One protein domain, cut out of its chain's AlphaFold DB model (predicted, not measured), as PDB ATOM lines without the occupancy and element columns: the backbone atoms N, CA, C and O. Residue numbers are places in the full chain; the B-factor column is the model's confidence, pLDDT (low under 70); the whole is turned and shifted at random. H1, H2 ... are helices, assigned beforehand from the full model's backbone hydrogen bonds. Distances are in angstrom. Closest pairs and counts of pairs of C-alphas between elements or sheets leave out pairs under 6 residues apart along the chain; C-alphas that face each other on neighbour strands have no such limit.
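What this domain is: This is residues 39 to 96, 104 to 158 and 176 to 211 of the 285 residues of an uncharacterized protein of Geomonas paludis (UniProt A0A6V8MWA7). Three long helices, H3, H4 and H6, run nearly along one line with their centres in a triangle, and the antiparallel pair H1 and H7 covers one side, H7 crossing H3 and H6. H2 sits at one far end. The 149 printed residues hold seven named helices, H1 to H7 in order, and no named strand: all helix. The whole is compact, with a radius of gyration of the C-alphas of 16.0 A and spans of 52 by 43 by 28 A.

Where its parts are: H1, residues 39 to 61, begins at C-alpha 39 (-6.913, 25.603, 11.450) and is 32.9 A long. H2 is residues 64 to 70, 11.0 A; H3 is residues 72 to 93, 30.6 A; H4 is residues 106 to 124, 27.0 A; H5 is residues 128 to 131, 5.2 A. H6, residues 133 to 153, measures 30.0 A. H7, residues 178 to 208, measures 41.6 A, has a kink of 33 degrees near residue 188 and ends at C-alpha 208 (-20.041, 36.347, 12.335).

How they stand to each other: H1 touches H7 at a shallow tilt of 29 degrees, opposite ways, closest at the C-alphas of Phe 51 and Val 192, 6.4 A. With residues 55 to 59 alone it touches H3, about perpendicular at 76 degrees, closest at the C-alphas of Leu 59 and Gly 79, 5.8 A. H2 is close to but not clearly touching H3, with the C-alphas of Ile 67 and Ser 75 closest at 5.3 A. H3, H4 and H6 form an up and down bundle, each running against the one before. H6, the hub, touches H4 at 17 degrees, a shallow tilt, closest at the C-alphas of Gly 112 and Met 147, 4.6 A. H5 and H6 touch only at the corner, closest at the C-alphas of Ser 129 and Phe 136, 5.3 A. Residues 145 to 153 of H6 touch H7, about perpendicular at 80 degrees, closest at the C-alphas of Gly 149 and His 197, 3.8 A. Each O i to N i+4 pair is within hydrogen-bond range in H4, H6 and H7, against 17 of 19 in H1, 16 of 18 in H3 and 1 of 3 in H2, where 2 of 4 O i to N i+3 pairs are; H5 is too short for an O i to N i+4 pair.

The domain as a whole: The C-alphas of Asp 68 and Trp 211, the two farthest apart, are 55.2 A apart. Residues 97 to 103 and 159 to 175 are not printed; the gaps are 13.0 A from C-alpha 96 to C-alpha 104 and 26.4 A from C-alpha 158 to C-alpha 176. Of the links printed whole, none is long. Mean pLDDT of the printed part is 75.3; 47 residues are under 70, among them 60 to 70 and 176 to 191.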
ATOM      1  N   LEU A  39      -7.769  25.512  12.635       81.19
ATOM      2  CA  LEU A  39      -6.913  25.603  11.450       81.19
ATOM      3  C   LEU A  39      -6.633  27.057  11.066       81.19
ATOM      4  O   LEU A  39      -5.485  27.396  10.805       81.19
ATOM      5  N   THR A  40      -7.638  27.933  11.100       79.50
ATOM      6  CA  THR A  40      -7.473  29.366  10.800       79.50
ATOM      7  C   THR A  40      -6.514  30.030  11.788       79.50
ATOM      8  O   THR A  40      -5.591  30.739  11.382       79.50
ATOM      9  N   VAL A  41      -6.675  29.762  13.089       84.38
ATOM     10  CA  VAL A  41      -5.784  30.284  14.137       84.38
ATOM     11  C   VAL A  41      -4.357  29.756  13.968       84.38
ATOM     12  O   VAL A  41      -3.413  30.524  14.126       84.38
ATOM     13  N   LEU A  42      -4.187  28.483  13.598       83.69
ATOM     14  CA  LEU A  42      -2.875  27.873  13.340       83.69
ATOM     15  C   LEU A  42      -2.220  28.375  12.046       83.69
ATOM     16  O   LEU A  42      -0.998  28.497  11.991       83.69
ATOM     17  N   LEU A  43      -3.006  28.688  11.016       79.88
ATOM     18  CA  LEU A  43      -2.510  29.182   9.731       79.88
ATOM     19  C   LEU A  43      -2.161  30.676   9.779       79.88
ATOM     20  O   LEU A  43      -1.264  31.126   9.072       79.88
ATOM     21  N   THR A  44      -2.818  31.441  10.654       82.69
ATOM     22  CA  THR A  44      -2.555  32.875  10.851       82.69
ATOM     23  C   THR A  44      -1.070  33.193  11.100       82.69
ATOM     24  O   THR A  44      -0.535  34.030  10.377       82.69
ATOM     25  N   PRO A  45      -0.347  32.552  12.045       83.69
ATOM     26  CA  PRO A  45       1.075  32.829  12.241       83.69
ATOM     27  C   PRO A  45       1.926  32.455  11.022       83.69
ATOM     28  O   PRO A  45       2.879  33.167  10.722       83.69
ATOM     29  N   VAL A  46       1.575  31.396  10.282       82.81
ATOM     30  CA  VAL A  46       2.279  31.018   9.043       82.81
ATOM     31  C   VAL A  46       2.134  32.115   7.990       82.81
ATOM     32  O   VAL A  46       3.120  32.520   7.379       82.81
ATOM     33  N   ALA A  47       0.928  32.654   7.826       79.06
ATOM     34  CA  ALA A  47       0.679  33.766   6.921       79.06
ATOM     35  C   ALA A  47       1.378  35.059   7.356       79.06
ATOM     36  O   ALA A  47       1.916  35.768   6.513       79.06
ATOM     37  N   VAL A  48       1.433  35.345   8.662       83.94
ATOM     38  CA  VAL A  48       2.201  36.482   9.196       83.94
ATOM     39  C   VAL A  48       3.689  36.322   8.884       83.94
ATOM     40  O   VAL A  48       4.320  37.277   8.443       83.94
ATOM     41  N   VAL A  49       4.256  35.125   9.065       85.69
ATOM     42  CA  VAL A  49       5.656  34.845   8.703       85.69
ATOM     43  C   VAL A  49       5.873  35.037   7.206       85.69
ATOM     44  O   VAL A  49       6.830  35.700   6.818       85.69
ATOM     45  N   PHE A  50       4.977  34.518   6.368       80.56
ATOM     46  CA  PHE A  50       5.064  34.698   4.921       80.56
ATOM     47  C   PHE A  50       5.016  36.182   4.532       80.56
ATOM     48  O   PHE A  50       5.873  36.651   3.791       80.56
ATOM     49  N   PHE A  51       4.090  36.943   5.120       81.38
ATOM     50  CA  PHE A  51       3.982  38.386   4.928       81.38
ATOM     51  C   PHE A  51       5.261  39.129   5.331       81.38
ATOM     52  O   PHE A  51       5.751  39.976   4.584       81.38
ATOM     53  N   LEU A  52       5.842  38.783   6.485       83.75
ATOM     54  CA  LEU A  52       7.115  39.344   6.937       83.75
ATOM     55  C   LEU A  52       8.252  39.027   5.964       83.75
ATOM     56  O   LEU A  52       9.038  39.916   5.651       83.75
ATOM     57  N   LEU A  53       8.334  37.794   5.461       83.38
ATOM     58  CA  LEU A  53       9.342  37.405   4.475       83.38
ATOM     59  C   LEU A  53       9.184  38.191   3.171       83.38
ATOM     60  O   LEU A  53      10.181  38.680   2.645       83.38
ATOM     61  N   THR A  54       7.956  38.374   2.678       75.94
ATOM     62  CA  THR A  54       7.705  39.198   1.488       75.94
ATOM     63  C   THR A  54       8.075  40.657   1.729       75.94
ATOM     64  O   THR A  54       8.688  41.275   0.863       75.94
ATOM     65  N   LEU A  55       7.756  41.209   2.903       76.69
ATOM     66  CA  LEU A  55       8.128  42.577   3.260       76.69
ATOM     67  C   LEU A  55       9.651  42.742   3.320       76.69
ATOM     68  O   LEU A  55      10.174  43.707   2.780       76.69
ATOM     69  N   LEU A  56      10.365  41.795   3.935       78.56
ATOM     70  CA  LEU A  56      11.830  41.794   3.995       78.56
ATOM     71  C   LEU A  56      12.461  41.652   2.608       78.56
ATOM     72  O   LEU A  56      13.424  42.349   2.304       78.56
ATOM     73  N   PHE A  57      11.910  40.784   1.758       73.06
ATOM     74  CA  PHE A  57      12.355  40.630   0.375       73.06
ATOM     75  C   PHE A  57      12.133  41.916  -0.430       73.06
ATOM     76  O   PHE A  57      13.044  42.386  -1.101       73.06
ATOM     77  N   ALA A  58      10.956  42.534  -0.309       69.69
ATOM     78  CA  ALA A  58      10.656  43.804  -0.959       69.69
ATOM     79  C   ALA A  58      11.559  44.935  -0.441       69.69
ATOM     80  O   ALA A  58      12.075  45.712  -1.235       69.69
ATOM     81  N   LEU A  59      11.818  44.987   0.868       70.50
ATOM     82  CA  LEU A  59      12.768  45.916   1.483       70.50
ATOM     83  C   LEU A  59      14.201  45.721   0.978       70.50
ATOM     84  O   LEU A  59      14.922  46.698   0.856       70.50
ATOM     85  N   ALA A  60      14.616  44.486   0.689       68.94
ATOM     86  CA  ALA A  60      15.932  44.207   0.118       68.94
ATOM     87  C   ALA A  60      16.056  44.663  -1.348       68.94
ATOM     88  O   ALA A  60      17.168  44.892  -1.817       68.94
ATOM     89  N   LEU A  61      14.930  44.786  -2.063       64.00
ATOM     90  CA  LEU A  61      14.866  45.269  -3.447       64.00
ATOM     91  C   LEU A  61      14.661  46.786  -3.550       64.00
ATOM     92  O   LEU A  61      15.047  47.387  -4.551       64.00
ATOM     93  N   VAL A  62      14.049  47.408  -2.539       60.62
ATOM     94  CA  VAL A  62      14.007  48.866  -2.413       60.62
ATOM     95  C   VAL A  62      15.398  49.307  -1.982       60.62
ATOM     96  O   VAL A  62      15.780  49.168  -0.824       60.62
ATOM     97  N   ASP A  63      16.157  49.771  -2.966       55.72
ATOM     98  CA  ASP A  63      17.553  50.173  -2.869       55.72
ATOM     99  C   ASP A  63      17.865  50.940  -1.560       55.72
ATOM    100  O   ASP A  63      17.069  51.754  -1.066       55.72
ATOM    101  N   LEU A  64      19.064  50.717  -1.011       52.81
ATOM    102  CA  LEU A  64      19.518  51.227   0.289       52.81
ATOM    103  C   LEU A  64      19.844  52.744   0.401       52.81
ATOM    104  O   LEU A  64      20.090  53.156   1.542       52.81
ATOM    105  N   PRO A  65      19.842  53.629  -0.634       53.34
ATOM    106  CA  PRO A  65      20.303  55.012  -0.443       53.34
ATOM    107  C   PRO A  65      19.373  55.876   0.430       53.34
ATOM    108  O   PRO A  65      19.713  57.004   0.774       53.34
ATOM    109  N   VAL A  66      18.216  55.354   0.852       54.31
ATOM    110  CA  VAL A  66      17.340  55.996   1.851       54.31
ATOM    111  C   VAL A  66      17.980  55.993   3.255       54.31
ATOM    112  O   VAL A  66      17.795  56.942   4.024       54.31
ATOM    113  N   ILE A  67      18.774  54.958   3.575       54.19
ATOM    114  CA  ILE A  67      19.368  54.725   4.906       54.19
ATOM    115  C   ILE A  67      20.359  55.822   5.297       54.19
ATOM    116  O   ILE A  67      20.380  56.229   6.463       54.19
ATOM    117  N   ASP A  68      21.094  56.355   4.323       56.69
ATOM    118  CA  ASP A  68      22.142  57.351   4.556       56.69
ATOM    119  C   ASP A  68      21.597  58.751   4.889       56.69
ATOM    120  O   ASP A  68      22.302  59.557   5.496       56.69
ATOM    121  N   HIS A  69      20.332  59.049   4.564       62.28
ATOM    122  CA  HIS A  69      19.752  60.388   4.749       62.28
ATOM    123  C   HIS A  69      18.722  60.491   5.881       62.28
ATOM    124  O   HIS A  69      18.596  61.551   6.493       62.28
ATOM    125  N   LEU A  70      17.986  59.415   6.181       65.25
ATOM    126  CA  LEU A  70      16.882  59.431   7.157       65.25
ATOM    127  C   LEU A  70      17.203  58.675   8.456       65.25
ATOM    128  O   LEU A  70      16.451  58.748   9.430       65.25
ATOM    129  N   GLY A  71      18.320  57.945   8.485       73.25
ATOM    130  CA  GLY A  71      18.665  57.032   9.566       73.25
ATOM    131  C   GLY A  71      17.907  55.705   9.475       73.25
ATOM    132  O   GLY A  71      16.829  55.592   8.884       73.25
ATOM    133  N   TYR A  72      18.477  54.667  10.087       73.75
ATOM    134  CA  TYR A  72      18.045  53.275   9.913       73.75
ATOM    135  C   TYR A  72      16.552  53.035  10.211       73.75
ATOM    136  O   TYR A  72      15.851  52.398   9.427       73.75
ATOM    137  N   ARG A  73      16.027  53.586  11.316       74.38
ATOM    138  CA  ARG A  73      14.625  53.363  11.729       74.38
ATOM    139  C   ARG A  73      13.611  53.990  10.774       74.38
ATOM    140  O   ARG A  73      12.649  53.328  10.401       74.38
ATOM    141  N   ALA A  74      13.813  55.247  10.382       77.62
ATOM    142  CA  ALA A  74      12.903  55.931   9.465       77.62
ATOM    143  C   ALA A  74      12.958  55.312   8.063       77.62
ATOM    144  O   ALA A  74      11.934  55.208   7.394       77.62
ATOM    145  N   SER A  75      14.129  54.824   7.656       77.00
ATOM    146  CA  SER A  75      14.323  54.160   6.365       77.00
ATOM    147  C   SER A  75      13.607  52.818   6.292       77.00
ATOM    148  O   SER A  75      12.933  52.553   5.304       77.00
ATOM    149  N   LEU A  76      13.650  52.015   7.363       79.38
ATOM    150  CA  LEU A  76      12.860  50.782   7.455       79.38
ATOM    151  C   LEU A  76      11.353  51.046   7.348       79.38
ATOM    152  O   LEU A  76      10.654  50.351   6.616       79.38
ATOM    153  N   ILE A  77      10.850  52.061   8.056       83.94
ATOM    154  CA  ILE A  77       9.428  52.435   8.020       83.94
ATOM    155  C   ILE A  77       9.035  52.936   6.624       83.94
ATOM    156  O   ILE A  77       7.991  52.565   6.093       83.94
ATOM    157  N   THR A  78       9.881  53.761   6.011       82.88
ATOM    158  CA  THR A  78       9.646  54.305   4.668       82.88
ATOM    159  C   THR A  78       9.663  53.198   3.622       82.88
ATOM    160  O   THR A  78       8.739  53.109   2.819       82.88
ATOM    161  N   GLY A  79      10.654  52.309   3.675       77.56
ATOM    162  CA  GLY A  79      10.753  51.153   2.792       77.56
ATOM    163  C   GLY A  79       9.548  50.224   2.930       77.56
ATOM    164  O   GLY A  79       8.963  49.847   1.923       77.56
ATOM    165  N   ALA A  80       9.095  49.941   4.155       83.00
ATOM    166  CA  ALA A  80       7.928  49.092   4.380       83.00
ATOM    167  C   ALA A  80       6.641  49.713   3.805       83.00
ATOM    168  O   ALA A  80       5.820  49.004   3.219       83.00
ATOM    169  N   ASN A  81       6.476  51.034   3.934       86.38
ATOM    170  CA  ASN A  81       5.349  51.762   3.346       86.38
ATOM    171  C   ASN A  81       5.429  51.806   1.814       86.38
ATOM    172  O   ASN A  81       4.401  51.670   1.155       86.38
ATOM    173  N   LEU A  82       6.626  51.968   1.243       81.00
ATOM    174  CA  LEU A  82       6.849  51.921  -0.205       81.00
ATOM    175  C   LEU A  82       6.545  50.535  -0.766       81.00
ATOM    176  O   LEU A  82       5.850  50.438  -1.772       81.00
ATOM    177  N   SER A  83       6.999  49.474  -0.094       77.75
ATOM    178  CA  SER A  83       6.656  48.103  -0.459       77.75
ATOM    179  C   SER A  83       5.142  47.918  -0.443       77.75
ATOM    180  O   SER A  83       4.583  47.543  -1.462       77.75
ATOM    181  N   LEU A  84       4.457  48.260   0.655       81.06
ATOM    182  CA  LEU A  84       2.993  48.170   0.740       81.06
ATOM    183  C   LEU A  84       2.274  48.989  -0.337       81.06
ATOM    184  O   LEU A  84       1.325  48.501  -0.946       81.06
ATOM    185  N   GLY A  85       2.735  50.215  -0.583       81.88
ATOM    186  CA  GLY A  85       2.206  51.079  -1.631       81.88
ATOM    187  C   GLY A  85       2.386  50.467  -3.017       81.88
ATOM    188  O   GLY A  85       1.456  50.502  -3.813       81.88
ATOM    189  N   PHE A  86       3.531  49.837  -3.281       76.44
ATOM    190  CA  PHE A  86       3.777  49.098  -4.516       76.44
ATOM    191  C   PHE A  86       2.848  47.885  -4.651       76.44
ATOM    192  O   PHE A  86       2.250  47.714  -5.708       76.44
ATOM    193  N   MET A  87       2.646  47.099  -3.582       74.06
ATOM    194  CA  MET A  87       1.700  45.967  -3.583       74.06
ATOM    195  C   MET A  87       0.261  46.413  -3.860       74.06
ATOM    196  O   MET A  87      -0.480  45.747  -4.577       74.06
ATOM    197  N   ALA A  88      -0.149  47.551  -3.296       77.62
ATOM    198  CA  ALA A  88      -1.461  48.123  -3.557       77.62
ATOM    199  C   ALA A  88      -1.555  48.694  -4.982       77.62
ATOM    200  O   ALA A  88      -2.565  48.514  -5.656       77.62
ATOM    201  N   ALA A  89      -0.507  49.364  -5.466       74.81
ATOM    202  CA  ALA A  89      -0.474  49.967  -6.793       74.81
ATOM    203  C   ALA A  89      -0.459  48.921  -7.913       74.81
ATOM    204  O   ALA A  89      -1.127  49.128  -8.925       74.81
ATOM    205  N   SER A  90       0.235  47.790  -7.737       66.94
ATOM    206  CA  SER A  90       0.262  46.717  -8.735       66.94
ATOM    207  C   SER A  90      -1.147  46.219  -9.056       66.94
ATOM    208  O   SER A  90      -1.457  46.036 -10.228       66.94
ATOM    209  N   TYR A  91      -2.033  46.132  -8.056       66.88
ATOM    210  CA  TYR A  91      -3.447  45.806  -8.266       66.88
ATOM    211  C   TYR A  91      -4.147  46.790  -9.222       66.88
ATOM    212  O   TYR A  91      -4.840  46.374 -10.148       66.88
ATOM    213  N   PHE A  92      -3.954  48.099  -9.034       67.25
ATOM    214  CA  PHE A  92      -4.603  49.122  -9.866       67.25
ATOM    215  C   PHE A  92      -4.012  49.237 -11.273       67.25
ATOM    216  O   PHE A  92      -4.691  49.705 -12.186       67.25
ATOM    217  N   LEU A  93      -2.751  48.842 -11.448       64.00
ATOM    218  CA  LEU A  93      -2.063  48.895 -12.736       64.00
ATOM    219  C   LEU A  93      -2.464  47.746 -13.670       64.00
ATOM    220  O   LEU A  93      -2.177  47.816 -14.866       64.00
ATOM    221  N   ARG A  94      -3.143  46.708 -13.163       59.66
ATOM    222  CA  ARG A  94      -3.640  45.613 -13.994       59.66
ATOM    223  C   ARG A  94      -4.906  46.049 -14.749       59.66
ATOM    224  O   ARG A  94      -5.875  46.481 -14.122       59.66
ATOM    225  N   PRO A  95      -4.944  45.928 -16.087       58.03
ATOM    226  CA  PRO A  95      -6.159  46.202 -16.838       58.03
ATOM    227  C   PRO A  95      -7.248  45.196 -16.444       58.03
ATOM    228  O   PRO A  95      -7.067  43.995 -16.623       58.03
ATOM    229  N   LYS A  96      -8.373  45.687 -15.908       60.09
ATOM    230  CA  LYS A  96      -9.546  44.854 -15.597       60.09
ATOM    231  C   LYS A  96     -10.208  44.384 -16.889       60.09
ATOM    232  O   LYS A  96     -10.495  45.199 -17.770       60.09
ATOM    233  N   ASP A 104     -19.226  46.329  -7.775       65.31
ATOM    234  CA  ASP A 104     -18.995  47.610  -7.098       65.31
ATOM    235  C   ASP A 104     -18.055  47.408  -5.897       65.31
ATOM    236  O   ASP A 104     -18.465  47.421  -4.738       65.31
ATOM    237  N   ASP A 105     -16.772  47.184  -6.185       71.56
ATOM    238  CA  ASP A 105     -15.729  46.971  -5.168       71.56
ATOM    239  C   ASP A 105     -15.188  48.288  -4.582       71.56
ATOM    240  O   ASP A 105     -14.265  48.307  -3.760       71.56
ATOM    241  N   SER A 106     -15.779  49.416  -4.988       77.00
ATOM    242  CA  SER A 106     -15.362  50.778  -4.651       77.00
ATOM    243  C   SER A 106     -15.270  51.004  -3.140       77.00
ATOM    244  O   SER A 106     -14.365  51.688  -2.662       77.00
ATOM    245  N   MET A 107     -16.182  50.400  -2.369       83.75
ATOM    246  CA  MET A 107     -16.212  50.538  -0.912       83.75
ATOM    247  C   MET A 107     -15.000  49.878  -0.242       83.75
ATOM    248  O   MET A 107     -14.386  50.481   0.637       83.75
ATOM    249  N   TRP A 108     -14.627  48.665  -0.656       83.00
ATOM    250  CA  TRP A 108     -13.493  47.940  -0.077       83.00
ATOM    251  C   TRP A 108     -12.161  48.605  -0.403       83.00
ATOM    252  O   TRP A 108     -11.295  48.715   0.466       83.00
ATOM    253  N   LEU A 109     -12.030  49.128  -1.622       82.69
ATOM    254  CA  LEU A 109     -10.864  49.903  -2.039       82.69
ATOM    255  C   LEU A 109     -10.754  51.223  -1.271       82.69
ATOM    256  O   LEU A 109      -9.658  51.598  -0.861       82.69
ATOM    257  N   LEU A 110     -11.877  51.899  -1.008       86.75
ATOM    258  CA  LEU A 110     -11.902  53.109  -0.184       86.75
ATOM    259  C   LEU A 110     -11.477  52.815   1.260       86.75
ATOM    260  O   LEU A 110     -10.682  53.564   1.826       86.75
ATOM    261  N   ILE A 111     -11.948  51.705   1.842       88.94
ATOM    262  CA  ILE A 111     -11.521  51.250   3.175       88.94
ATOM    263  C   ILE A 111     -10.017  50.940   3.178       88.94
ATOM    264  O   ILE A 111      -9.304  51.415   4.062       88.94
ATOM    265  N   GLY A 112      -9.518  50.207   2.177       86.75
ATOM    266  CA  GLY A 112      -8.091  49.918   2.018       86.75
ATOM    267  C   GLY A 112      -7.245  51.192   1.914       86.75
ATOM    268  O   GLY A 112      -6.273  51.353   2.649       86.75
ATOM    269  N   GLY A 113      -7.657  52.152   1.083       87.62
ATOM    270  CA  GLY A 113      -6.996  53.455   0.970       87.62
ATOM    271  C   GLY A 113      -6.997  54.237   2.287       87.62
ATOM    272  O   GLY A 113      -5.965  54.768   2.694       87.62
ATOM    273  N   GLY A 114      -8.121  54.243   3.009       91.19
ATOM    274  CA  GLY A 114      -8.219  54.851   4.337       91.19
ATOM    275  C   GLY A 114      -7.266  54.218   5.357       91.19
ATOM    276  O   GLY A 114      -6.610  54.935   6.113       91.19
ATOM    277  N   LEU A 115      -7.131  52.887   5.344       92.50
ATOM    278  CA  LEU A 115      -6.180  52.159   6.193       92.50
ATOM    279  C   LEU A 115      -4.726  52.483   5.837       92.50
ATOM    280  O   LEU A 115      -3.909  52.654   6.742       92.50
ATOM    281  N   PHE A 116      -4.406  52.647   4.552       90.62
ATOM    282  CA  PHE A 116      -3.081  53.095   4.124       90.62
ATOM    283  C   PHE A 116      -2.770  54.512   4.630       90.62
ATOM    284  O   PHE A 116      -1.711  54.751   5.207       90.62
ATOM    285  N   CYS A 117      -3.716  55.450   4.520       92.38
ATOM    286  CA  CYS A 117      -3.561  56.793   5.090       92.38
ATOM    287  C   CYS A 117      -3.386  56.764   6.619       92.38
ATOM    288  O   CYS A 117      -2.592  57.534   7.168       92.38
ATOM    289  N   ALA A 118      -4.094  55.868   7.313       92.88
ATOM    290  CA  ALA A 118      -3.937  55.668   8.751       92.88
ATOM    291  C   ALA A 118      -2.549  55.108   9.104       92.88
ATOM    292  O   ALA A 118      -1.933  55.590  10.053       92.88
ATOM    293  N   LEU A 119      -2.023  54.158   8.321       92.12
ATOM    294  CA  LEU A 119      -0.654  53.647   8.455       92.12
ATOM    295  C   LEU A 119       0.382  54.764   8.295       92.12
ATOM    296  O   LEU A 119       1.256  54.911   9.149       92.12
ATOM    297  N   LEU A 120       0.255  55.601   7.262       91.38
ATOM    298  CA  LEU A 120       1.151  56.745   7.056       91.38
ATOM    299  C   LEU A 120       1.071  57.739   8.223       91.38
ATOM    300  O   LEU A 120       2.098  58.186   8.734       91.38
ATOM    301  N   SER A 121      -0.141  58.031   8.698       91.69
ATOM    302  CA  SER A 121      -0.358  58.895   9.862       91.69
ATOM    303  C   SER A 121       0.297  58.315  11.118       91.69
ATOM    304  O   SER A 121       0.996  59.025  11.836       91.69
ATOM    305  N   LEU A 122       0.146  57.010  11.358       91.75
ATOM    306  CA  LEU A 122       0.790  56.311  12.467       91.75
ATOM    307  C   LEU A 122       2.322  56.401  12.375       91.75
ATOM    308  O   LEU A 122       2.981  56.624  13.388       91.75
ATOM    309  N   CYS A 123       2.881  56.256  11.173       88.44
ATOM    310  CA  CYS A 123       4.322  56.263  10.929       88.44
ATOM    311  C   CYS A 123       4.970  57.639  11.114       88.44
ATOM    312  O   CYS A 123       6.063  57.714  11.673       88.44
ATOM    313  N   TYR A 124       4.317  58.705  10.640       88.25
ATOM    314  CA  TYR A 124       4.943  60.028  10.518       88.25
ATOM    315  C   TYR A 124       4.354  61.102  11.436       88.25
ATOM    316  O   TYR A 124       5.028  62.092  11.710       88.25
ATOM    317  N   LEU A 125       3.126  60.930  11.938       90.62
ATOM    318  CA  LEU A 125       2.476  61.895  12.839       90.62
ATOM    319  C   LEU A 125       2.530  61.469  14.310       90.62
ATOM    320  O   LEU A 125       2.127  62.233  15.185       90.62
ATOM    321  N   THR A 126       3.028  60.265  14.605       88.75
ATOM    322  CA  THR A 126       3.148  59.762  15.977       88.75
ATOM    323  C   THR A 126       4.584  59.380  16.311       88.75
ATOM    324  O   THR A 126       5.362  58.982  15.450       88.75
ATOM    325  N   GLN A 127       4.936  59.453  17.596       88.19
ATOM    326  CA  GLN A 127       6.241  59.007  18.099       88.19
ATOM    327  C   GLN A 127       6.247  57.521  18.498       88.19
ATOM    328  O   GLN A 127       7.193  57.060  19.137       88.19
ATOM    329  N   LEU A 128       5.202  56.758  18.151       87.38
ATOM    330  CA  LEU A 128       5.006  55.391  18.641       87.38
ATOM    331  C   LEU A 128       6.150  54.453  18.226       87.38
ATOM    332  O   LEU A 128       6.565  53.601  19.007       87.38
ATOM    333  N   SER A 129       6.709  54.651  17.030       86.69
ATOM    334  CA  SER A 129       7.862  53.893  16.530       86.69
ATOM    335  C   SER A 129       9.137  54.110  17.357       86.69
ATOM    336  O   SER A 129       9.982  53.217  17.449       86.69
ATOM    337  N   ALA A 130       9.279  55.283  17.982       85.31
ATOM    338  CA  ALA A 130      10.417  55.627  18.824       85.31
ATOM    339  C   ALA A 130      10.196  55.205  20.280       85.31
ATOM    340  O   ALA A 130      11.102  54.633  20.888       85.31
ATOM    341  N   SER A 131       9.006  55.469  20.824       91.00
ATOM    342  CA  SER A 131       8.704  55.225  22.232       91.00
ATOM    343  C   SER A 131       8.367  53.761  22.518       91.00
ATOM    344  O   SER A 131       8.778  53.251  23.555       91.00
ATOM    345  N   HIS A 132       7.576  53.096  21.671       90.94
ATOM    346  CA  HIS A 132       7.017  51.757  21.910       90.94
ATOM    347  C   HIS A 132       7.127  50.898  20.628       90.94
ATOM    348  O   HIS A 132       6.113  50.543  20.018       90.94
ATOM    349  N   PRO A 133       8.352  50.527  20.202       86.50
ATOM    350  CA  PRO A 133       8.603  49.934  18.885       86.50
ATOM    351  C   PRO A 133       7.889  48.594  18.665       86.50
ATOM    352  O   PRO A 133       7.412  48.328  17.565       86.50
ATOM    353  N   ALA A 134       7.763  47.761  19.702       87.19
ATOM    354  CA  ALA A 134       7.051  46.486  19.600       87.19
ATOM    355  C   ALA A 134       5.556  46.685  19.296       87.19
ATOM    356  O   ALA A 134       5.000  46.015  18.428       87.19
ATOM    357  N   TRP A 135       4.916  47.643  19.973       89.00
ATOM    358  CA  TRP A 135       3.498  47.949  19.774       89.00
ATOM    359  C   TRP A 135       3.246  48.614  18.423       89.00
ATOM    360  O   TRP A 135       2.264  48.299  17.756       89.00
ATOM    361  N   PHE A 136       4.166  49.486  18.002       91.06
ATOM    362  CA  PHE A 136       4.145  50.082  16.673       91.06
ATOM    363  C   PHE A 136       4.134  49.011  15.580       91.06
ATOM    364  O   PHE A 136       3.225  49.010  14.757       91.06
ATOM    365  N   TRP A 137       5.086  48.073  15.595       88.06
ATOM    366  CA  TRP A 137       5.158  47.034  14.566       88.06
ATOM    367  C   TRP A 137       3.979  46.061  14.624       88.06
ATOM    368  O   TRP A 137       3.464  45.688  13.576       88.06
ATOM    369  N   ALA A 138       3.490  45.700  15.814       88.44
ATOM    370  CA  ALA A 138       2.291  44.869  15.936       88.44
ATOM    371  C   ALA A 138       1.056  45.546  15.313       88.44
ATOM    372  O   ALA A 138       0.335  44.926  14.532       88.44
ATOM    373  N   LEU A 139       0.843  46.833  15.611       90.75
ATOM    374  CA  LEU A 139      -0.260  47.613  15.050       90.75
ATOM    375  C   LEU A 139      -0.089  47.836  13.541       90.75
ATOM    376  O   LEU A 139      -1.059  47.724  12.796       90.75
ATOM    377  N   TYR A 140       1.139  48.102  13.093       90.19
ATOM    378  CA  TYR A 140       1.481  48.265  11.683       90.19
ATOM    379  C   TYR A 140       1.159  46.999  10.886       90.19
ATOM    380  O   TYR A 140       0.453  47.070   9.886       90.19
ATOM    381  N   LEU A 141       1.621  45.834  11.349       88.56
ATOM    382  CA  LEU A 141       1.362  44.551  10.692       88.56
ATOM    383  C   LEU A 141      -0.134  44.237  10.651       88.56
ATOM    384  O   LEU A 141      -0.636  43.817   9.613       88.56
ATOM    385  N   LEU A 142      -0.853  44.481  11.750       89.56
ATOM    386  CA  LEU A 142      -2.298  44.278  11.800       89.56
ATOM    387  C   LEU A 142      -3.020  45.155  10.769       89.56
ATOM    388  O   LEU A 142      -3.804  44.645   9.975       89.56
ATOM    389  N   LEU A 143      -2.742  46.461  10.752       91.06
ATOM    390  CA  LEU A 143      -3.361  47.395   9.810       91.06
ATOM    391  C   LEU A 143      -2.991  47.074   8.356       91.06
ATOM    392  O   LEU A 143      -3.856  47.137   7.488       91.06
ATOM    393  N   ALA A 144      -1.741  46.683   8.097       88.00
ATOM    394  CA  ALA A 144      -1.276  46.286   6.773       88.00
ATOM    395  C   ALA A 144      -1.977  45.014   6.270       88.00
ATOM    396  O   ALA A 144      -2.421  44.978   5.127       88.00
ATOM    397  N   LEU A 145      -2.147  44.000   7.125       86.31
ATOM    398  CA  LEU A 145      -2.887  42.780   6.783       86.31
ATOM    399  C   LEU A 145      -4.367  43.067   6.519       86.31
ATOM    400  O   LEU A 145      -4.928  42.549   5.555       86.31
ATOM    401  N   VAL A 146      -4.998  43.919   7.337       87.31
ATOM    402  CA  VAL A 146      -6.395  44.323   7.117       87.31
ATOM    403  C   VAL A 146      -6.528  45.080   5.794       87.31
ATOM    404  O   VAL A 146      -7.403  44.763   4.995       87.31
ATOM    405  N   MET A 147      -5.626  46.029   5.527       89.44
ATOM    406  CA  MET A 147      -5.579  46.777   4.270       89.44
ATOM    407  C   MET A 147      -5.460  45.839   3.064       89.44
ATOM    408  O   MET A 147      -6.243  45.947   2.121       89.44
ATOM    409  N   LEU A 148      -4.510  44.900   3.105       83.62
ATOM    410  CA  LEU A 148      -4.292  43.945   2.022       83.62
ATOM    411  C   LEU A 148      -5.465  42.988   1.850       83.62
ATOM    412  O   LEU A 148      -5.801  42.671   0.719       83.62
ATOM    413  N   GLY A 149      -6.132  42.564   2.923       81.25
ATOM    414  CA  GLY A 149      -7.332  41.742   2.793       81.25
ATOM    415  C   GLY A 149      -8.555  42.513   2.278       81.25
ATOM    416  O   GLY A 149      -9.381  41.920   1.585       81.25
ATOM    417  N   CYS A 150      -8.660  43.828   2.524       83.00
ATOM    418  CA  CYS A 150      -9.653  44.689   1.863       83.00
ATOM    419  C   CYS A 150      -9.379  44.817   0.359       83.00
ATOM    420  O   CYS A 150     -10.301  44.681  -0.442       83.00
ATOM    421  N   ILE A 151      -8.117  45.026  -0.031       79.44
ATOM    422  CA  ILE A 151      -7.707  45.016  -1.445       79.44
ATOM    423  C   ILE A 151      -7.956  43.629  -2.052       79.44
ATOM    424  O   ILE A 151      -8.465  43.524  -3.162       79.44
ATOM    425  N   GLY A 152      -7.677  42.570  -1.295       73.69
ATOM    426  CA  GLY A 152      -7.882  41.187  -1.704       73.69
ATOM    427  C   GLY A 152      -9.339  40.823  -1.948       73.69
ATOM    428  O   GLY A 152      -9.622  40.085  -2.881       73.69
ATOM    429  N   HIS A 153     -10.266  41.420  -1.200       73.00
ATOM    430  CA  HIS A 153     -11.695  41.277  -1.470       73.00
ATOM    431  C   HIS A 153     -12.078  41.867  -2.834       73.00
ATOM    432  O   HIS A 153     -12.900  41.299  -3.542       73.00
ATOM    433  N   ALA A 154     -11.477  42.992  -3.223       69.12
ATOM    434  CA  ALA A 154     -11.668  43.575  -4.551       69.12
ATOM    435  C   ALA A 154     -10.869  42.842  -5.650       69.12
ATOM    436  O   ALA A 154     -11.011  43.147  -6.835       69.12
ATOM    437  N   TYR A 155      -9.972  41.937  -5.261       63.56
ATOM    438  CA  TYR A 155      -9.095  41.175  -6.147       63.56
ATOM    439  C   TYR A 155      -9.559  39.737  -6.364       63.56
ATOM    440  O   TYR A 155      -8.898  39.063  -7.142       63.56
ATOM    441  N   GLU A 156     -10.635  39.284  -5.694       55.84
ATOM    442  CA  GLU A 156     -11.111  37.891  -5.664       55.84
ATOM    443  C   GLU A 156     -10.684  37.127  -6.929       55.84
ATOM    444  O   GLU A 156     -11.121  37.493  -8.027       55.84
ATOM    445  N   PRO A 157      -9.746  36.163  -6.817       51.66
ATOM    446  CA  PRO A 157      -9.090  35.581  -7.975       51.66
ATOM    447  C   PRO A 157     -10.094  34.707  -8.723       51.66
ATOM    448  O   PRO A 157     -10.200  33.506  -8.500       51.66
ATOM    449  N   HIS A 158     -10.854  35.328  -9.616       49.16
ATOM    450  CA  HIS A 158     -11.655  34.655 -10.633       49.16
ATOM    451  C   HIS A 158     -10.800  34.211 -11.828       49.16
ATOM    452  O   HIS A 158     -11.339  33.681 -12.797       49.16
ATOM    453  N   PHE A 176      11.514  40.304 -20.675       38.56
ATOM    454  CA  PHE A 176      11.803  41.720 -20.413       38.56
ATOM    455  C   PHE A 176      10.624  42.656 -20.723       38.56
ATOM    456  O   PHE A 176      10.823  43.843 -20.989       38.56
ATOM    457  N   THR A 177       9.389  42.150 -20.759       46.09
ATOM    458  CA  THR A 177       8.221  43.026 -20.930       46.09
ATOM    459  C   THR A 177       7.658  43.434 -19.572       46.09
ATOM    460  O   THR A 177       7.459  42.595 -18.703       46.09
ATOM    461  N   ILE A 178       7.331  44.723 -19.415       48.62
ATOM    462  CA  ILE A 178       6.723  45.302 -18.197       48.62
ATOM    463  C   ILE A 178       5.491  44.502 -17.735       48.62
ATOM    464  O   ILE A 178       5.185  44.448 -16.549       48.62
ATOM    465  N   LYS A 179       4.788  43.860 -18.672       48.62
ATOM    466  CA  LYS A 179       3.637  43.001 -18.394       48.62
ATOM    467  C   LYS A 179       4.020  41.712 -17.645       48.62
ATOM    468  O   LYS A 179       3.367  41.410 -16.658       48.62
ATOM    469  N   ASP A 180       5.090  41.020 -18.047       48.31
ATOM    470  CA  ASP A 180       5.582  39.800 -17.373       48.31
ATOM    471  C   ASP A 180       6.119  40.125 -15.960       48.31
ATOM    472  O   ASP A 180       5.857  39.400 -15.004       48.31
ATOM    473  N   ASP A 181       6.765  41.283 -15.776       52.84
ATOM    474  CA  ASP A 181       7.185  41.748 -14.444       52.84
ATOM    475  C   ASP A 181       5.990  42.065 -13.528       52.84
ATOM    476  O   ASP A 181       6.010  41.739 -12.339       52.84
ATOM    477  N   ILE A 182       4.924  42.660 -14.076       53.41
ATOM    478  CA  ILE A 182       3.672  42.915 -13.349       53.41
ATOM    479  C   ILE A 182       2.957  41.600 -13.021       53.41
ATOM    480  O   ILE A 182       2.432  41.477 -11.913       53.41
ATOM    481  N   ASP A 183       2.955  40.618 -13.924       54.00
ATOM    482  CA  ASP A 183       2.320  39.315 -13.712       54.00
ATOM    483  C   ASP A 183       3.098  38.471 -12.679       54.00
ATOM    484  O   ASP A 183       2.500  37.903 -11.765       54.00
ATOM    485  N   ARG A 184       4.438  38.478 -12.700       58.28
ATOM    486  CA  ARG A 184       5.276  37.844 -11.659       58.28
ATOM    487  C   ARG A 184       5.158  38.537 -10.307       58.28
ATOM    488  O   ARG A 184       5.057  37.861  -9.279       58.28
ATOM    489  N   ALA A 185       5.128  39.871 -10.295       57.06
ATOM    490  CA  ALA A 185       4.826  40.636  -9.092       57.06
ATOM    491  C   ALA A 185       3.426  40.278  -8.573       57.06
ATOM    492  O   ALA A 185       3.270  40.093  -7.373       57.06
ATOM    493  N   HIS A 186       2.434  40.066  -9.441       58.16
ATOM    494  CA  HIS A 186       1.108  39.584  -9.050       58.16
ATOM    495  C   HIS A 186       1.092  38.145  -8.539       58.16
ATOM    496  O   HIS A 186       0.300  37.853  -7.652       58.16
ATOM    497  N   ILE A 187       1.938  37.235  -9.023       61.53
ATOM    498  CA  ILE A 187       1.988  35.870  -8.474       61.53
ATOM    499  C   ILE A 187       2.492  35.909  -7.024       61.53
ATOM    500  O   ILE A 187       1.869  35.332  -6.135       61.53
ATOM    501  N   GLY A 188       3.580  36.638  -6.754       62.94
ATOM    502  CA  GLY A 188       4.114  36.777  -5.395       62.94
ATOM    503  C   GLY A 188       3.225  37.626  -4.477       62.94
ATOM    504  O   GLY A 188       2.858  37.204  -3.380       62.94
ATOM    505  N   LEU A 189       2.851  38.827  -4.927       65.12
ATOM    506  CA  LEU A 189       2.084  39.810  -4.151       65.12
ATOM    507  C   LEU A 189       0.595  39.466  -4.092       65.12
ATOM    508  O   LEU A 189      -0.034  39.634  -3.050       65.12
ATOM    509  N   GLY A 190       0.037  38.927  -5.172       63.44
ATOM    510  CA  GLY A 190      -1.336  38.429  -5.216       63.44
ATOM    511  C   GLY A 190      -1.541  37.235  -4.291       63.44
ATOM    512  O   GLY A 190      -2.604  37.140  -3.688       63.44
ATOM    513  N   PHE A 191      -0.526  36.391  -4.067       69.62
ATOM    514  CA  PHE A 191      -0.605  35.339  -3.049       69.62
ATOM    515  C   PHE A 191      -0.704  35.921  -1.631       69.62
ATOM    516  O   PHE A 191      -1.534  35.482  -0.840       69.62
ATOM    517  N   VAL A 192       0.077  36.959  -1.311       73.00
ATOM    518  CA  VAL A 192      -0.016  37.663  -0.018       73.00
ATOM    519  C   VAL A 192      -1.390  38.304   0.174       73.00
ATOM    520  O   VAL A 192      -1.992  38.186   1.244       73.00
ATOM    521  N   VAL A 193      -1.897  38.969  -0.863       72.31
ATOM    522  CA  VAL A 193      -3.215  39.611  -0.871       72.31
ATOM    523  C   VAL A 193      -4.331  38.569  -0.713       72.31
ATOM    524  O   VAL A 193      -5.210  38.743   0.131       72.31
ATOM    525  N   ALA A 194      -4.261  37.449  -1.438       69.88
ATOM    526  CA  ALA A 194      -5.231  36.357  -1.368       69.88
ATOM    527  C   ALA A 194      -5.224  35.655  -0.003       69.88
ATOM    528  O   ALA A 194      -6.283  35.427   0.575       69.88
ATOM    529  N   VAL A 195      -4.047  35.364   0.562       75.31
ATOM    530  CA  VAL A 195      -3.931  34.778   1.909       75.31
ATOM    531  C   VAL A 195      -4.466  35.742   2.972       75.31
ATOM    532  O   VAL A 195      -5.175  35.317   3.884       75.31
ATOM    533  N   SER A 196      -4.182  37.041   2.845       77.81
ATOM    534  CA  SER A 196      -4.706  38.063   3.761       77.81
ATOM    535  C   SER A 196      -6.231  38.148   3.689       77.81
ATOM    536  O   SER A 196      -6.896  38.182   4.724       77.81
ATOM    537  N   HIS A 197      -6.792  38.120   2.477       76.75
ATOM    538  CA  HIS A 197      -8.235  38.073   2.265       76.75
ATOM    539  C   HIS A 197      -8.859  36.816   2.874       76.75
ATOM    540  O   HIS A 197      -9.768  36.935   3.691       76.75
ATOM    541  N   LEU A 198      -8.307  35.635   2.573       76.56
ATOM    542  CA  LEU A 198      -8.776  34.356   3.104       76.56
ATOM    543  C   LEU A 198      -8.804  34.359   4.636       76.56
ATOM    544  O   LEU A 198      -9.758  33.875   5.239       76.56
ATOM    545  N   ILE A 199      -7.780  34.918   5.284       79.69
ATOM    546  CA  ILE A 199      -7.717  35.013   6.746       79.69
ATOM    547  C   ILE A 199      -8.800  35.944   7.288       79.69
ATOM    548  O   ILE A 199      -9.498  35.570   8.232       79.69
ATOM    549  N   LEU A 200      -8.966  37.135   6.706       79.19
ATOM    550  CA  LEU A 200     -10.006  38.071   7.139       79.19
ATOM    551  C   LEU A 200     -11.405  37.499   6.930       79.19
ATOM    552  O   LEU A 200     -12.244  37.609   7.823       79.19
ATOM    553  N   GLU A 201     -11.652  36.863   5.788       75.38
ATOM    554  CA  GLU A 201     -12.922  36.209   5.496       75.38
ATOM    555  C   GLU A 201     -13.170  35.045   6.461       75.38
ATOM    556  O   GLU A 201     -14.255  34.932   7.034       75.38
ATOM    557  N   SER A 202     -12.147  34.229   6.732       76.69
ATOM    558  CA  SER A 202     -12.222  33.125   7.693       76.69
ATOM    559  C   SER A 202     -12.567  33.638   9.090       76.69
ATOM    560  O   SER A 202     -13.509  33.141   9.707       76.69
ATOM    561  N   TYR A 203     -11.893  34.686   9.576       79.00
ATOM    562  CA  TYR A 203     -12.230  35.313  10.855       79.00
ATOM    563  C   TYR A 203     -13.622  35.953  10.843       79.00
ATOM    564  O   TYR A 203     -14.369  35.796  11.810       79.00
ATOM    565  N   GLY A 204     -14.020  36.611   9.753       73.12
ATOM    566  CA  GLY A 204     -15.372  37.138   9.572       73.12
ATOM    567  C   GLY A 204     -16.436  36.040   9.642       73.12
ATOM    568  O   GLY A 204     -17.458  36.202  10.310       73.12
ATOM    569  N   SER A 205     -16.173  34.882   9.039       71.06
ATOM    570  CA  SER A 205     -17.039  33.705   9.083       71.06
ATOM    571  C   SER A 205     -17.109  33.098  10.489       71.06
ATOM    572  O   SER A 205     -18.204  32.792  10.971       71.06
ATOM    573  N   ILE A 206     -15.970  32.998  11.184       72.56
ATOM    574  CA  ILE A 206     -15.850  32.466  12.551       72.56
ATOM    575  C   ILE A 206     -16.567  33.367  13.568       72.56
ATOM    576  O   ILE A 206     -17.361  32.881  14.380       72.56
ATOM    577  N   PHE A 207     -16.323  34.680  13.535       68.94
ATOM    578  CA  PHE A 207     -16.906  35.639  14.482       68.94
ATOM    579  C   PHE A 207     -18.335  36.059  14.110       68.94
ATOM    580  O   PHE A 207     -19.155  36.309  14.994       68.94
ATOM    581  N   GLY A 208     -18.681  36.077  12.819       63.03
ATOM    582  CA  GLY A 208     -20.041  36.347  12.335       63.03
ATOM    583  C   GLY A 208     -21.033  35.210  12.617       63.03
ATOM    584  O   GLY A 208     -22.254  35.408  12.622       63.03
ATOM    585  N   SER A 209     -20.517  34.018  12.915       62.75
ATOM    586  CA  SER A 209     -21.289  32.809  13.189       62.75
ATOM    587  C   SER A 209     -21.407  32.551  14.692       62.75
ATOM    588  O   SER A 209     -20.941  31.544  15.215       62.75
ATOM    589  N   ARG A 210     -22.088  33.462  15.400       64.12
ATOM    590  CA  ARG A 210     -22.346  33.364  16.852       64.12
ATOM    591  C   ARG A 210     -22.951  32.015  17.277       64.12
ATOM    592  O   ARG A 210     -22.640  31.531  18.361       64.12
ATOM    593  N   TRP A 211     -23.719  31.380  16.390       65.06
ATOM    594  CA  TRP A 211     -24.286  30.041  16.567       65.06
ATOM    595  C   TRP A 211     -23.223  28.940  16.772       65.06
ATOM    596  O   TRP A 211     -23.457  28.005  17.525       65.06
TER     597      TRP A 211